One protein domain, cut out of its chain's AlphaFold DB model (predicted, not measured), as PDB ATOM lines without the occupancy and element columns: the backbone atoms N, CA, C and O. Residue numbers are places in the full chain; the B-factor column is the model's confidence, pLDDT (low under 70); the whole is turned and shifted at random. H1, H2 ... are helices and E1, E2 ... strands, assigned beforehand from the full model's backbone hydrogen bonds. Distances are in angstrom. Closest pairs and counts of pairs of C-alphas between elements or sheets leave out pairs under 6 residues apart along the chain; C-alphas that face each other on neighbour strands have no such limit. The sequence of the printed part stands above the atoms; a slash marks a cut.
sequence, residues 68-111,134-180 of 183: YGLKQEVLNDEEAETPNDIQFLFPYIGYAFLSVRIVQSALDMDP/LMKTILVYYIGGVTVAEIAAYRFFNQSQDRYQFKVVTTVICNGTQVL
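AT A GLANCE: This is residues 68 to 111 and 134 to 180 of the 183 residues of the protein "Uncharacterized protein AlNc14C193G8500" of Albugo laibachii Nc14 (UniProt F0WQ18). Two parallel strands, E1 and E2, make a narrow ribbon, with H4 packed along E2 and H3 roughly side by side with H4. H2 packs on H4 on the side away from the ribbon, with H1 beyond it, while H5 ends a tail at one end of the ribbon. The 91 printed residues have five named helices and two named strands, in the order H1, H2, H3, E1, H4, E2, H5, and the class is mixed, helices and strands. The whole is compact, with a radius of gyration of the C-alphas of 13.6 A and spans of 42 by 36 by 21 A.

IN THESE COORDINATES: H1, residues 77 to 81, begins at C-alpha 77 (-24.868, -11.817, 12.120). H2 is residues 86 to 89, and H3, residues 98 to 106, is 12.2 A long. E1, residues 136 to 142, measures 19.3 A, H4, residues 148 to 160, 18.5 A, and E2, residues 164 to 170, 18.9 A. H5, residues 176 to 180, ends at C-alpha 180 (-17.178, -33.455, -12.403).

HOW THE PARTS SIT: E1 and E2 are parallel neighbours at 21 degrees; N 138 and O 165 are 2.8 A apart, within hydrogen-bond range. E1, H4 and E2 form a strand-helix-strand unit, two parallel neighbour strands joined through a helix, with a right-handed crossover. The closest C-alphas of H4 and E2, Asn 158 and Gln 165, are 5.8 A apart. H4 touches H3 with residues 150 to 154 alone, closest at the C-alphas of Glu 150 and Val 100, 6.8 A; they run the same way at a shallow tilt of 34 degrees, only just short of steep. H2 touches H4, closest at the C-alphas of Ile 86 and Ala 153, 5.7 A. H1 and H2 are close but not clearly touching, closest at the C-alphas of Ala 80 and Phe 88, 5.8 A. H5 and H4 are apart. Every O i to N i+4 pair is within range in H3, H4 and H5; H1 has 0 of 1, with 1 of 2 O i to N i+3 pairs, and H2 is too short for an i+4 pair.

THE WHOLE: The farthest C-alphas, Leu 134 and Leu 180, are 42.5 A apart. Residues 112 to 133 are not printed, and C-alphas 111 and 134 are 21.8 A apart across the cut. Of the links printed whole, none is long. Mean pLDDT of the printed part is 83.0; residues 72 to 83, 110 to 111 and 134 are under 70.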
ATOM      1  N   TYR A  68     -26.095  -7.608 -12.059       75.31
ATOM      2  CA  TYR A  68     -27.048  -8.409 -11.285       75.31
ATOM      3  C   TYR A  68     -26.787  -8.395  -9.773       75.31
ATOM      4  O   TYR A  68     -27.446  -9.132  -9.048       75.31
ATOM      5  N   GLY A  69     -25.821  -7.606  -9.284       76.00
ATOM      6  CA  GLY A  69     -25.513  -7.522  -7.851       76.00
ATOM      7  C   GLY A  69     -25.206  -8.887  -7.220       76.00
ATOM      8  O   GLY A  69     -25.753  -9.230  -6.179       76.00
ATOM      9  N   LEU A  70     -24.375  -9.704  -7.882       77.75
ATOM     10  CA  LEU A  70     -24.172 -11.115  -7.499       77.75
ATOM     11  C   LEU A  70     -23.404 -11.312  -6.188       77.75
ATOM     12  O   LEU A  70     -23.427 -12.404  -5.630       77.75
ATOM     13  N   LYS A  71     -22.659 -10.300  -5.744       75.19
ATOM     14  CA  LYS A  71     -21.887 -10.350  -4.505       75.19
ATOM     15  C   LYS A  71     -22.093  -9.053  -3.741       75.19
ATOM     16  O   LYS A  71     -21.787  -7.994  -4.291       75.19
ATOM     17  N   GLN A  72     -22.535  -9.174  -2.501       68.25
ATOM     18  CA  GLN A  72     -22.512  -8.105  -1.510       68.25
ATOM     19  C   GLN A  72     -21.434  -8.411  -0.463       68.25
ATOM     20  O   GLN A  72     -20.874  -9.512  -0.439       68.25
ATOM     21  N   GLU A  73     -21.065  -7.406   0.323       63.16
ATOM     22  CA  GLU A  73     -20.170  -7.592   1.464       63.16
ATOM     23  C   GLU A  73     -20.820  -8.499   2.515       63.16
ATOM     24  O   GLU A  73     -22.031  -8.721   2.484       63.16
ATOM     25  N   VAL A  74     -19.977  -9.103   3.356       62.09
ATOM     26  CA  VAL A  74     -20.379 -10.089   4.366       62.09
ATOM     27  C   VAL A  74     -21.502  -9.496   5.212       62.09
ATOM     28  O   VAL A  74     -21.355  -8.392   5.730       62.09
ATOM     29  N   LEU A  75     -22.618 -10.220   5.298       59.12
ATOM     30  CA  LEU A  75     -23.750  -9.830   6.131       59.12
ATOM     31  C   LEU A  75     -23.319  -9.940   7.596       59.12
ATOM     32  O   LEU A  75     -22.698 -10.935   7.977       59.12
ATOM     33  N   ASN A  76     -23.636  -8.929   8.402       60.50
ATOM     34  CA  ASN A  76     -23.469  -9.018   9.851       60.50
ATOM     35  C   ASN A  76     -24.420 -10.096  10.403       60.50
ATOM     36  O   ASN A  76     -25.470 -10.347   9.807       60.50
ATOM     37  N   ASP A  77     -24.082 -10.711  11.542       64.44
ATOM     38  CA  ASP A  77     -24.868 -11.817  12.120       64.44
ATOM     39  C   ASP A  77     -26.357 -11.448  12.341       64.44
ATOM     40  O   ASP A  77     -27.234 -12.292  12.182       64.44
ATOM     41  N   GLU A  78     -26.663 -10.167  12.579       62.22
ATOM     42  CA  GLU A  78     -28.030  -9.636  12.739       62.22
ATOM     43  C   GLU A  78     -28.868  -9.659  11.438       62.22
ATOM     44  O   GLU A  78     -30.082  -9.860  11.463       62.22
ATOM     45  N   GLU A  79     -28.238  -9.497  10.269       60.12
ATOM     46  CA  GLU A  79     -28.925  -9.505   8.965       60.12
ATOM     47  C   GLU A  79     -29.251 -10.931   8.483       60.12
ATOM     48  O   GLU A  79     -30.038 -11.113   7.548       60.12
ATOM     49  N   ALA A  80     -28.666 -11.953   9.117       61.62
ATOM     50  CA  ALA A  80     -28.960 -13.354   8.831       61.62
ATOM     51  C   ALA A  80     -30.304 -13.806   9.429       61.62
ATOM     52  O   ALA A  80     -30.947 -14.695   8.866       61.62
ATOM     53  N   GLU A  81     -30.749 -13.187  10.528       64.06
ATOM     54  CA  GLU A  81     -32.005 -13.538  11.205       64.06
ATOM     55  C   GLU A  81     -33.245 -13.017  10.461       64.06
ATOM     56  O   GLU A  81     -34.287 -13.677  10.453       64.06
ATOM     57  N   THR A  82     -33.136 -11.873   9.772       64.19
ATOM     58  CA  THR A  82     -34.208 -11.311   8.927       64.19
ATOM     59  C   THR A  82     -33.740 -11.140   7.478       64.19
ATOM     60  O   THR A  82     -33.369 -10.049   7.035       64.19
ATOM     61  N   PRO A  83     -33.747 -12.232   6.693       69.00
ATOM     62  CA  PRO A  83     -33.191 -12.210   5.353       69.00
ATOM     63  C   PRO A  83     -34.037 -11.352   4.408       69.00
ATOM     64  O   PRO A  83     -35.194 -11.652   4.128       69.00
ATOM     65  N   ASN A  84     -33.426 -10.296   3.871       72.00
ATOM     66  CA  ASN A  84     -34.048  -9.408   2.879       72.00
ATOM     67  C   ASN A  84     -33.792  -9.851   1.430       72.00
ATOM     68  O   ASN A  84     -34.502  -9.447   0.509       72.00
ATOM     69  N   ASP A  85     -32.754 -10.655   1.211       80.12
ATOM     70  CA  ASP A  85     -32.306 -11.063  -0.113       80.12
ATOM     71  C   ASP A  85     -31.720 -12.474  -0.066       80.12
ATOM     72  O   ASP A  85     -31.224 -12.913   0.965       80.12
ATOM     73  N   ILE A  86     -31.696 -13.159  -1.211       82.75
ATOM     74  CA  ILE A  86     -31.245 -14.554  -1.387       82.75
ATOM     75  C   ILE A  86     -29.831 -14.799  -0.842       82.75
ATOM     76  O   ILE A  86     -29.456 -15.928  -0.550       82.75
ATOM     77  N   GLN A  87     -29.024 -13.746  -0.738       80.94
ATOM     78  CA  GLN A  87     -27.641 -13.809  -0.271       80.94
ATOM     79  C   GLN A  87     -27.523 -14.391   1.146       80.94
ATOM     80  O   GLN A  87     -26.485 -14.971   1.463       80.94
ATOM     81  N   PHE A  88     -28.597 -14.329   1.947       80.00
ATOM     82  CA  PHE A  88     -28.676 -14.962   3.268       80.00
ATOM     83  C   PHE A  88     -28.371 -16.463   3.240       80.00
ATOM     84  O   PHE A  88     -27.940 -17.030   4.236       80.00
ATOM     85  N   LEU A  89     -28.580 -17.122   2.097       82.44
ATOM     86  CA  LEU A  89     -28.357 -18.554   1.964       82.44
ATOM     87  C   LEU A  89     -26.877 -18.937   2.141       82.44
ATOM     88  O   LEU A  89     -26.570 -20.077   2.484       82.44
ATOM     89  N   PHE A  90     -25.963 -17.985   1.918       81.56
ATOM     90  CA  PHE A  90     -24.535 -18.131   2.184       81.56
ATOM     91  C   PHE A  90     -23.968 -16.876   2.869       81.56
ATOM     92  O   PHE A  90     -23.262 -16.103   2.210       81.56
ATOM     93  N   PRO A  91     -24.185 -16.696   4.187       71.44
ATOM     94  CA  PRO A  91     -23.814 -15.471   4.908       71.44
ATOM     95  C   PRO A  91     -22.326 -15.121   4.770       71.44
ATOM     96  O   PRO A  91     -21.961 -13.993   4.461       71.44
ATOM     97  N   TYR A  92     -21.457 -16.135   4.857       71.06
ATOM     98  CA  TYR A  92     -20.003 -15.969   4.762       71.06
ATOM     99  C   TYR A  92     -19.485 -15.591   3.365       71.06
ATOM    100  O   TYR A  92     -18.369 -15.093   3.230       71.06
ATOM    101  N   ILE A  93     -20.242 -15.886   2.305       75.38
ATOM    102  CA  ILE A  93     -19.793 -15.718   0.911       75.38
ATOM    103  C   ILE A  93     -20.525 -14.543   0.242       75.38
ATOM    104  O   ILE A  93     -19.982 -13.940  -0.692       75.38
ATOM    105  N   GLY A  94     -21.737 -14.220   0.706       80.12
ATOM    106  CA  GLY A  94     -22.566 -13.129   0.191       80.12
ATOM    107  C   GLY A  94     -22.938 -13.303  -1.284       80.12
ATOM    108  O   GLY A  94     -23.092 -12.317  -2.004       80.12
ATOM    109  N   TYR A  95     -22.995 -14.548  -1.775       85.81
ATOM    110  CA  TYR A  95     -23.229 -14.842  -3.188       85.81
ATOM    111  C   TYR A  95     -24.711 -15.079  -3.476       85.81
ATOM    112  O   TYR A  95     -25.318 -15.994  -2.923       85.81
ATOM    113  N   ALA A  96     -25.261 -14.310  -4.414       87.44
ATOM    114  CA  ALA A  96     -26.555 -14.586  -5.023       87.44
ATOM    115  C   ALA A  96     -26.372 -15.379  -6.322       87.44
ATOM    116  O   ALA A  96     -25.569 -15.014  -7.186       87.44
ATOM    117  N   PHE A  97     -27.161 -16.441  -6.497       89.50
ATOM    118  CA  PHE A  97     -27.124 -17.248  -7.714       89.50
ATOM    119  C   PHE A  97     -27.517 -16.429  -8.941       89.50
ATOM    120  O   PHE A  97     -28.585 -15.813  -8.988       89.50
ATOM    121  N   LEU A  98     -26.671 -16.481  -9.971       88.62
ATOM    122  CA  LEU A  98     -26.915 -15.781 -11.230       88.62
ATOM    123  C   LEU A  98     -28.215 -16.236 -11.913       88.62
ATOM    124  O   LEU A  98     -28.952 -15.394 -12.412       88.62
ATOM    125  N   SER A  99     -28.516 -17.539 -11.908       91.06
ATOM    126  CA  SER A  99     -29.737 -18.099 -12.511       91.06
ATOM    127  C   SER A  99     -31.000 -17.474 -11.908       91.06
ATOM    128  O   SER A  99     -31.860 -16.965 -12.628       91.06
ATOM    129  N   VAL A 100     -31.057 -17.410 -10.579       90.69
ATOM    130  CA  VAL A 100     -32.192 -16.853  -9.838       90.69
ATOM    131  C   VAL A 100     -32.290 -15.336 -10.035       90.69
ATOM    132  O   VAL A 100     -33.386 -14.811 -10.229       90.69
ATOM    133  N   ARG A 101     -31.158 -14.623 -10.081       87.94
ATOM    134  CA  ARG A 101     -31.114 -13.175 -10.365       87.94
ATOM    135  C   ARG A 101     -31.595 -12.813 -11.763       87.94
ATOM    136  O   ARG A 101     -32.250 -11.788 -11.931       87.94
ATOM    137  N   ILE A 102     -31.292 -13.638 -12.764       88.56
ATOM    138  CA  ILE A 102     -31.810 -13.442 -14.122       88.56
ATOM    139  C   ILE A 102     -33.336 -13.545 -14.109       88.56
ATOM    140  O   ILE A 102     -33.999 -12.688 -14.686       88.56
ATOM    141  N   VAL A 103     -33.895 -14.531 -13.402       89.81
ATOM    142  CA  VAL A 103     -35.353 -14.670 -13.258       89.81
ATOM    143  C   VAL A 103     -35.958 -13.478 -12.515       89.81
ATOM    144  O   VAL A 103     -36.971 -12.948 -12.960       89.81
ATOM    145  N   GLN A 104     -35.323 -12.991 -11.446       87.06
ATOM    146  CA  GLN A 104     -35.771 -11.770 -10.767       87.06
ATOM    147  C   GLN A 104     -35.784 -10.559 -11.703       87.06
ATOM    148  O   GLN A 104     -36.772  -9.832 -11.747       87.06
ATOM    149  N   SER A 105     -34.718 -10.370 -12.485       84.88
ATOM    150  CA  SER A 105     -34.625  -9.275 -13.454       84.88
ATOM    151  C   SER A 105     -35.653  -9.403 -14.577       84.88
ATOM    152  O   SER A 105     -36.141  -8.386 -15.052       84.88
ATOM    153  N   ALA A 106     -35.987 -10.622 -15.004       87.44
ATOM    154  CA  ALA A 106     -37.010 -10.857 -16.022       87.44
ATOM    155  C   ALA A 106     -38.428 -10.542 -15.518       87.44
ATOM    156  O   ALA A 106     -39.306 -10.214 -16.310       87.44
ATOM    157  N   LEU A 107     -38.648 -10.632 -14.206       83.88
ATOM    158  CA  LEU A 107     -39.930 -10.357 -13.552       83.88
ATOM    159  C   LEU A 107     -40.022  -8.940 -12.970       83.88
ATOM    160  O   LEU A 107     -40.989  -8.643 -12.264       83.88
ATOM    161  N   ASP A 108     -39.014  -8.101 -13.241       77.56
ATOM    162  CA  ASP A 108     -38.841  -6.756 -12.677       77.56
ATOM    163  C   ASP A 108     -38.984  -6.742 -11.140       77.56
ATOM    164  O   ASP A 108     -39.559  -5.848 -10.513       77.56
ATOM    165  N   MET A 109     -38.501  -7.819 -10.511       71.38
ATOM    166  CA  MET A 109     -38.491  -7.982  -9.066       71.38
ATOM    167  C   MET A 109     -37.256  -7.274  -8.520       71.38
ATOM    168  O   MET A 109     -36.185  -7.864  -8.378       71.38
ATOM    169  N   ASP A 110     -37.408  -5.984  -8.236       61.28
ATOM    170  CA  ASP A 110     -36.339  -5.189  -7.642       61.28
ATOM    171  C   ASP A 110     -35.978  -5.736  -6.247       61.28
ATOM    172  O   ASP A 110     -36.826  -5.713  -5.345       61.28
ATOM    173  N   PRO A 111     -34.715  -6.135  -5.993       57.09
ATOM    174  CA  PRO A 111     -34.287  -6.603  -4.671       57.09
ATOM    175  C   PRO A 111     -34.426  -5.519  -3.592       57.09
ATOM    176  O   PRO A 111     -34.553  -5.815  -2.410       57.09
ATOM    177  N   LEU A 134     -54.885 -12.251  -8.196       68.69
ATOM    178  CA  LEU A 134     -54.587 -13.636  -8.501       68.69
ATOM    179  C   LEU A 134     -53.072 -13.781  -8.473       68.69
ATOM    180  O   LEU A 134     -52.358 -13.143  -9.253       68.69
ATOM    181  N   MET A 135     -52.598 -14.609  -7.549       77.62
ATOM    182  CA  MET A 135     -51.204 -15.013  -7.501       77.62
ATOM    183  C   MET A 135     -50.816 -15.611  -8.852       77.62
ATOM    184  O   MET A 135     -51.456 -16.544  -9.346       77.62
ATOM    185  N   LYS A 136     -49.763 -15.083  -9.472       85.81
ATOM    186  CA  LYS A 136     -49.293 -15.589 -10.766       85.81
ATOM    187  C   LYS A 136     -48.379 -16.785 -10.528       85.81
ATOM    188  O   LYS A 136     -47.329 -16.649  -9.907       85.81
ATOM    189  N   THR A 137     -48.756 -17.957 -11.032       89.94
ATOM    190  CA  THR A 137     -47.886 -19.142 -10.974       89.94
ATOM    191  C   THR A 137     -46.827 -19.066 -12.072       89.94
ATOM    192  O   THR A 137     -47.163 -18.911 -13.244       89.94
ATOM    193  N   ILE A 138     -45.553 -19.198 -11.706       92.19
ATOM    194  CA  ILE A 138     -44.407 -19.175 -12.621       92.19
ATOM    195  C   ILE A 138     -43.710 -20.529 -12.562       92.19
ATOM    196  O   ILE A 138     -43.228 -20.946 -11.508       92.19
ATOM    197  N   LEU A 139     -43.633 -21.206 -13.705       94.25
ATOM    198  CA  LEU A 139     -42.876 -22.444 -13.861       94.25
ATOM    199  C   LEU A 139     -41.448 -22.115 -14.307       94.25
ATOM    200  O   LEU A 139     -41.250 -21.544 -15.377       94.25
ATOM    201  N   VAL A 140     -40.453 -22.498 -13.510       94.56
ATOM    202  CA  VAL A 140     -39.033 -22.358 -13.857       94.56
ATOM    203  C   VAL A 140     -38.471 -23.743 -14.151       94.56
ATOM    204  O   VAL A 140     -38.394 -24.577 -13.250       94.56
ATOM    205  N   TYR A 141     -38.088 -23.990 -15.404       95.56
ATOM    206  CA  TYR A 141     -37.555 -25.281 -15.842       95.56
ATOM    207  C   TYR A 141     -36.033 -25.224 -16.039       95.56
ATOM    208  O   TYR A 141     -35.539 -24.499 -16.902       95.56
ATOM    209  N   TYR A 142     -35.288 -26.006 -15.256       95.06
ATOM    210  CA  TYR A 142     -33.829 -26.121 -15.332       95.06
ATOM    211  C   TYR A 142     -33.399 -27.323 -16.190       95.06
ATOM    212  O   TYR A 142     -33.561 -28.491 -15.814       95.06
ATOM    213  N   ILE A 143     -32.777 -27.033 -17.336       94.19
ATOM    214  CA  ILE A 143     -32.158 -28.026 -18.226       94.19
ATOM    215  C   ILE A 143     -30.683 -28.186 -17.837       94.19
ATOM    216  O   ILE A 143     -29.950 -27.202 -17.797       94.19
ATOM    217  N   GLY A 144     -30.235 -29.413 -17.552       88.88
ATOM    218  CA  GLY A 144     -28.857 -29.697 -17.108       88.88
ATOM    219  C   GLY A 144     -28.677 -29.727 -15.587       88.88
ATOM    220  O   GLY A 144     -27.611 -30.088 -15.085       88.88
ATOM    221  N   GLY A 145     -29.745 -29.417 -14.859       92.00
ATOM    222  CA  GLY A 145     -29.857 -29.605 -13.425       92.00
ATOM    223  C   GLY A 145     -29.850 -28.313 -12.619       92.00
ATOM    224  O   GLY A 145     -29.506 -27.242 -13.110       92.00
ATOM    225  N   VAL A 146     -30.253 -28.437 -11.360       94.88
ATOM    226  CA  VAL A 146     -30.373 -27.328 -10.408       94.88
ATOM    227  C   VAL A 146     -29.771 -27.739  -9.073       94.88
ATOM    228  O   VAL A 146     -29.809 -28.914  -8.688       94.88
ATOM    229  N   THR A 147     -29.202 -26.787  -8.354       93.94
ATOM    230  CA  THR A 147     -28.676 -27.022  -7.011       93.94
ATOM    231  C   THR A 147     -29.778 -26.892  -5.962       93.94
ATOM    232  O   THR A 147     -30.752 -26.155  -6.124       93.94
ATOM    233  N   VAL A 148     -29.602 -27.572  -4.827       92.81
ATOM    234  CA  VAL A 148     -30.515 -27.447  -3.672       92.81
ATOM    235  C   VAL A 148     -30.624 -25.993  -3.204       92.81
ATOM    236  O   VAL A 148     -31.686 -25.547  -2.778       92.81
ATOM    237  N   ALA A 149     -29.532 -25.244  -3.325       91.94
ATOM    238  CA  ALA A 149     -29.463 -23.867  -2.884       91.94
ATOM    239  C   ALA A 149     -30.257 -22.914  -3.807       91.94
ATOM    240  O   ALA A 149     -30.974 -22.041  -3.324       91.94
ATOM    241  N   GLU A 150     -30.250 -23.143  -5.123       92.94
ATOM    242  CA  GLU A 150     -31.145 -22.431  -6.050       92.94
ATOM    243  C   GLU A 150     -32.623 -22.744  -5.768       92.94
ATOM    244  O   GLU A 150     -33.449 -21.834  -5.750       92.94
ATOM    245  N   ILE A 151     -32.969 -24.004  -5.475       93.44
ATOM    246  CA  ILE A 151     -34.342 -24.371  -5.081       93.44
ATOM    247  C   ILE A 151     -34.749 -23.634  -3.796       93.44
ATOM    248  O   ILE A 151     -35.866 -23.122  -3.700       93.44
ATOM    249  N   ALA A 152     -33.856 -23.562  -2.806       92.00
ATOM    250  CA  ALA A 152     -34.116 -22.860  -1.554       92.00
ATOM    251  C   ALA A 152     -34.326 -21.349  -1.757       92.00
ATOM    252  O   ALA A 152     -35.187 -20.772  -1.099       92.00
ATOM    253  N   ALA A 153     -33.643 -20.728  -2.723       91.25
ATOM    254  CA  ALA A 153     -33.883 -19.332  -3.086       91.25
ATOM    255  C   ALA A 153     -35.323 -19.086  -3.579       91.25
ATOM    256  O   ALA A 153     -35.966 -18.123  -3.169       91.25
ATOM    257  N   TYR A 154     -35.870 -19.979  -4.412       91.94
ATOM    258  CA  TYR A 154     -37.270 -19.874  -4.845       91.94
ATOM    259  C   TYR A 154     -38.262 -20.133  -3.709       91.94
ATOM    260  O   TYR A 154     -39.314 -19.499  -3.659       91.94
ATOM    261  N   ARG A 155     -37.929 -21.030  -2.773       91.62
ATOM    262  CA  ARG A 155     -38.741 -21.243  -1.563       91.62
ATOM    263  C   ARG A 155     -38.794 -19.986  -0.704       91.62
ATOM    264  O   ARG A 155     -39.877 -19.622  -0.264       91.62
ATOM    265  N   PHE A 156     -37.660 -19.309  -0.541       88.75
ATOM    266  CA  PHE A 156     -37.595 -18.020   0.138       88.75
ATOM    267  C   PHE A 156     -38.499 -16.985  -0.548       88.75
ATOM    268  O   PHE A 156     -39.340 -16.384   0.109       88.75
ATOM    269  N   PHE A 157     -38.462 -16.858  -1.879       87.69
ATOM    270  CA  PHE A 157     -39.378 -15.941  -2.576       87.69
ATOM    271  C   PHE A 157     -40.853 -16.270  -2.412       87.69
ATOM    272  O   PHE A 157     -41.663 -15.351  -2.373       87.69
ATOM    273  N   ASN A 158     -41.217 -17.547  -2.345       89.62
ATOM    274  CA  ASN A 158     -42.606 -17.933  -2.113       89.62
ATOM    275  C   ASN A 158     -43.087 -17.552  -0.702       89.62
ATOM    276  O   ASN A 158     -44.288 -17.451  -0.490       89.62
ATOM    277  N   GLN A 159     -42.172 -17.358   0.253       86.56
ATOM    278  CA  GLN A 159     -42.486 -16.917   1.614       86.56
ATOM    279  C   GLN A 159     -42.462 -15.389   1.742       86.56
ATOM    280  O   GLN A 159     -43.289 -14.818   2.443       86.56
ATOM    281  N   SER A 160     -41.527 -14.718   1.064       82.00
ATOM    282  CA  SER A 160     -41.340 -13.268   1.189       82.00
ATOM    283  C   SER A 160     -42.333 -12.432   0.380       82.00
ATOM    284  O   SER A 160     -42.451 -11.234   0.634       82.00
ATOM    285  N   GLN A 161     -43.002 -13.001  -0.632       80.00
ATOM    286  CA  GLN A 161     -43.953 -12.255  -1.458       80.00
ATOM    287  C   GLN A 161     -45.165 -13.077  -1.901       80.00
ATOM    288  O   GLN A 161     -45.051 -14.245  -2.250       80.00
ATOM    289  N   ASP A 162     -46.312 -12.397  -1.955       78.81
ATOM    290  CA  ASP A 162     -47.628 -12.966  -2.275       78.81
ATOM    291  C   ASP A 162     -48.086 -12.610  -3.712       78.81
ATOM    292  O   ASP A 162     -49.268 -12.571  -4.045       78.81
ATOM    293  N   ARG A 163     -47.150 -12.268  -4.608       84.25
ATOM    294  CA  ARG A 163     -47.467 -11.870  -5.997       84.25
ATOM    295  C   ARG A 163     -47.244 -13.004  -6.992       84.25
ATOM    296  O   ARG A 163     -47.999 -13.143  -7.957       84.25
ATOM    297  N   TYR A 164     -46.203 -13.792  -6.763       87.81
ATOM    298  CA  TYR A 164     -45.720 -14.849  -7.634       87.81
ATOM    299  C   TYR A 164     -45.557 -16.145  -6.851       87.81
ATOM    300  O   TYR A 164     -44.953 -16.152  -5.783       87.81
ATOM    301  N   GLN A 165     -46.022 -17.251  -7.423       90.56
ATOM    302  CA  GLN A 165     -45.768 -18.588  -6.904       90.56
ATOM    303  C   GLN A 165     -44.808 -19.315  -7.845       90.56
ATOM    304  O   GLN A 165     -45.184 -19.701  -8.953       90.56
ATOM    305  N   PHE A 166     -43.568 -19.520  -7.410       93.12
ATOM    306  CA  PHE A 166     -42.557 -20.231  -8.185       93.12
ATOM    307  C   PHE A 166     -42.705 -21.745  -8.017       93.12
ATOM    308  O   PHE A 166     -42.641 -22.269  -6.903       93.12
ATOM    309  N   LYS A 167     -42.847 -22.453  -9.140       94.19
ATOM    310  CA  LYS A 167     -42.753 -23.913  -9.242       94.19
ATOM    311  C   LYS A 167     -41.491 -24.253 -10.024       94.19
ATOM    312  O   LYS A 167     -41.375 -23.908 -11.196       94.19
ATOM    313  N   VAL A 168     -40.531 -24.898  -9.368       95.31
ATOM    314  CA  VAL A 168     -39.254 -25.274  -9.987       95.31
ATOM    315  C   VAL A 168     -39.337 -26.713 -10.465       95.31
ATOM    316  O   VAL A 168     -39.680 -27.605  -9.692       95.31
ATOM    317  N   VAL A 169     -38.991 -26.935 -11.726       96.25
ATOM    318  CA  VAL A 169     -38.846 -28.265 -12.316       96.25
ATOM    319  C   VAL A 169     -37.436 -28.378 -12.871       96.25
ATOM    320  O   VAL A 169     -36.879 -27.422 -13.404       96.25
ATOM    321  N   THR A 170     -36.824 -29.540 -12.708       95.75
ATOM    322  CA  THR A 170     -35.454 -29.791 -13.144       95.75
ATOM    323  C   THR A 170     -35.349 -31.174 -13.757       95.75
ATOM    324  O   THR A 170     -36.126 -32.071 -13.436       95.75
ATOM    325  N   THR A 171     -34.349 -31.343 -14.610       94.44
ATOM    326  CA  THR A 171     -33.933 -32.647 -15.139       94.44
ATOM    327  C   THR A 171     -33.221 -33.490 -14.080       94.44
ATOM    328  O   THR A 171     -33.517 -34.670 -13.931       94.44
ATOM    329  N   VAL A 172     -32.301 -32.889 -13.318       93.81
ATOM    330  CA  VAL A 172     -31.522 -33.546 -12.251       93.81
ATOM    331  C   VAL A 172     -31.260 -32.547 -11.116       93.81
ATOM    332  O   VAL A 172     -31.162 -31.340 -11.345       93.81
ATOM    333  N   ILE A 173     -31.147 -33.018  -9.873       93.88
ATOM    334  CA  ILE A 173     -30.602 -32.207  -8.773       93.88
ATOM    335  C   ILE A 173     -29.097 -32.460  -8.713       93.88
ATOM    336  O   ILE A 173     -28.669 -33.590  -8.489       93.88
ATOM    337  N   CYS A 174     -28.302 -31.414  -8.929       91.12
ATOM    338  CA  CYS A 174     -26.867 -31.535  -9.170       91.12
ATOM    339  C   CYS A 174     -26.024 -30.836  -8.096       91.12
ATOM    340  O   CYS A 174     -26.409 -29.817  -7.519       91.12
ATOM    341  N   ASN A 175     -24.808 -31.346  -7.893       90.00
ATOM    342  CA  ASN A 175     -23.722 -30.682  -7.170       90.00
ATOM    343  C   ASN A 175     -22.457 -30.641  -8.048       90.00
ATOM    344  O   ASN A 175     -22.233 -31.528  -8.871       90.00
ATOM    345  N   GLY A 176     -21.579 -29.657  -7.843       85.69
ATOM    346  CA  GLY A 176     -20.341 -29.496  -8.609       85.69
ATOM    347  C   GLY A 176     -19.441 -30.738  -8.608       85.69
ATOM    348  O   GLY A 176     -18.798 -31.025  -9.610       85.69
ATOM    349  N   THR A 177     -19.420 -31.527  -7.530       87.81
ATOM    350  CA  THR A 177     -18.670 -32.796  -7.511       87.81
ATOM    351  C   THR A 177     -19.333 -33.889  -8.351       87.81
ATOM    352  O   THR A 177     -18.620 -34.687  -8.951       87.81
ATOM    353  N   GLN A 178     -20.667 -33.933  -8.415       86.31
ATOM    354  CA  GLN A 178     -21.388 -34.902  -9.249       86.31
ATOM    355  C   GLN A 178     -21.156 -34.609 -10.729       86.31
ATOM    356  O   GLN A 178     -20.783 -35.517 -11.461       86.31
ATOM    357  N   VAL A 179     -21.251 -33.334 -11.126       86.50
ATOM    358  CA  VAL A 179     -20.976 -32.895 -12.503       86.50
ATOM    359  C   VAL A 179     -19.561 -33.286 -12.928       86.50
ATOM    360  O   VAL A 179     -19.374 -33.835 -14.004       86.50
ATOM    361  N   LEU A 180     -18.556 -33.076 -12.074       87.44
ATOM    362  CA  LEU A 180     -17.178 -33.455 -12.403       87.44
ATOM    363  C   LEU A 180     -16.927 -34.968 -12.383       87.44
ATOM    364  O   LEU A 180     -15.970 -35.418 -13.000       87.44
TER     365      LEU A 180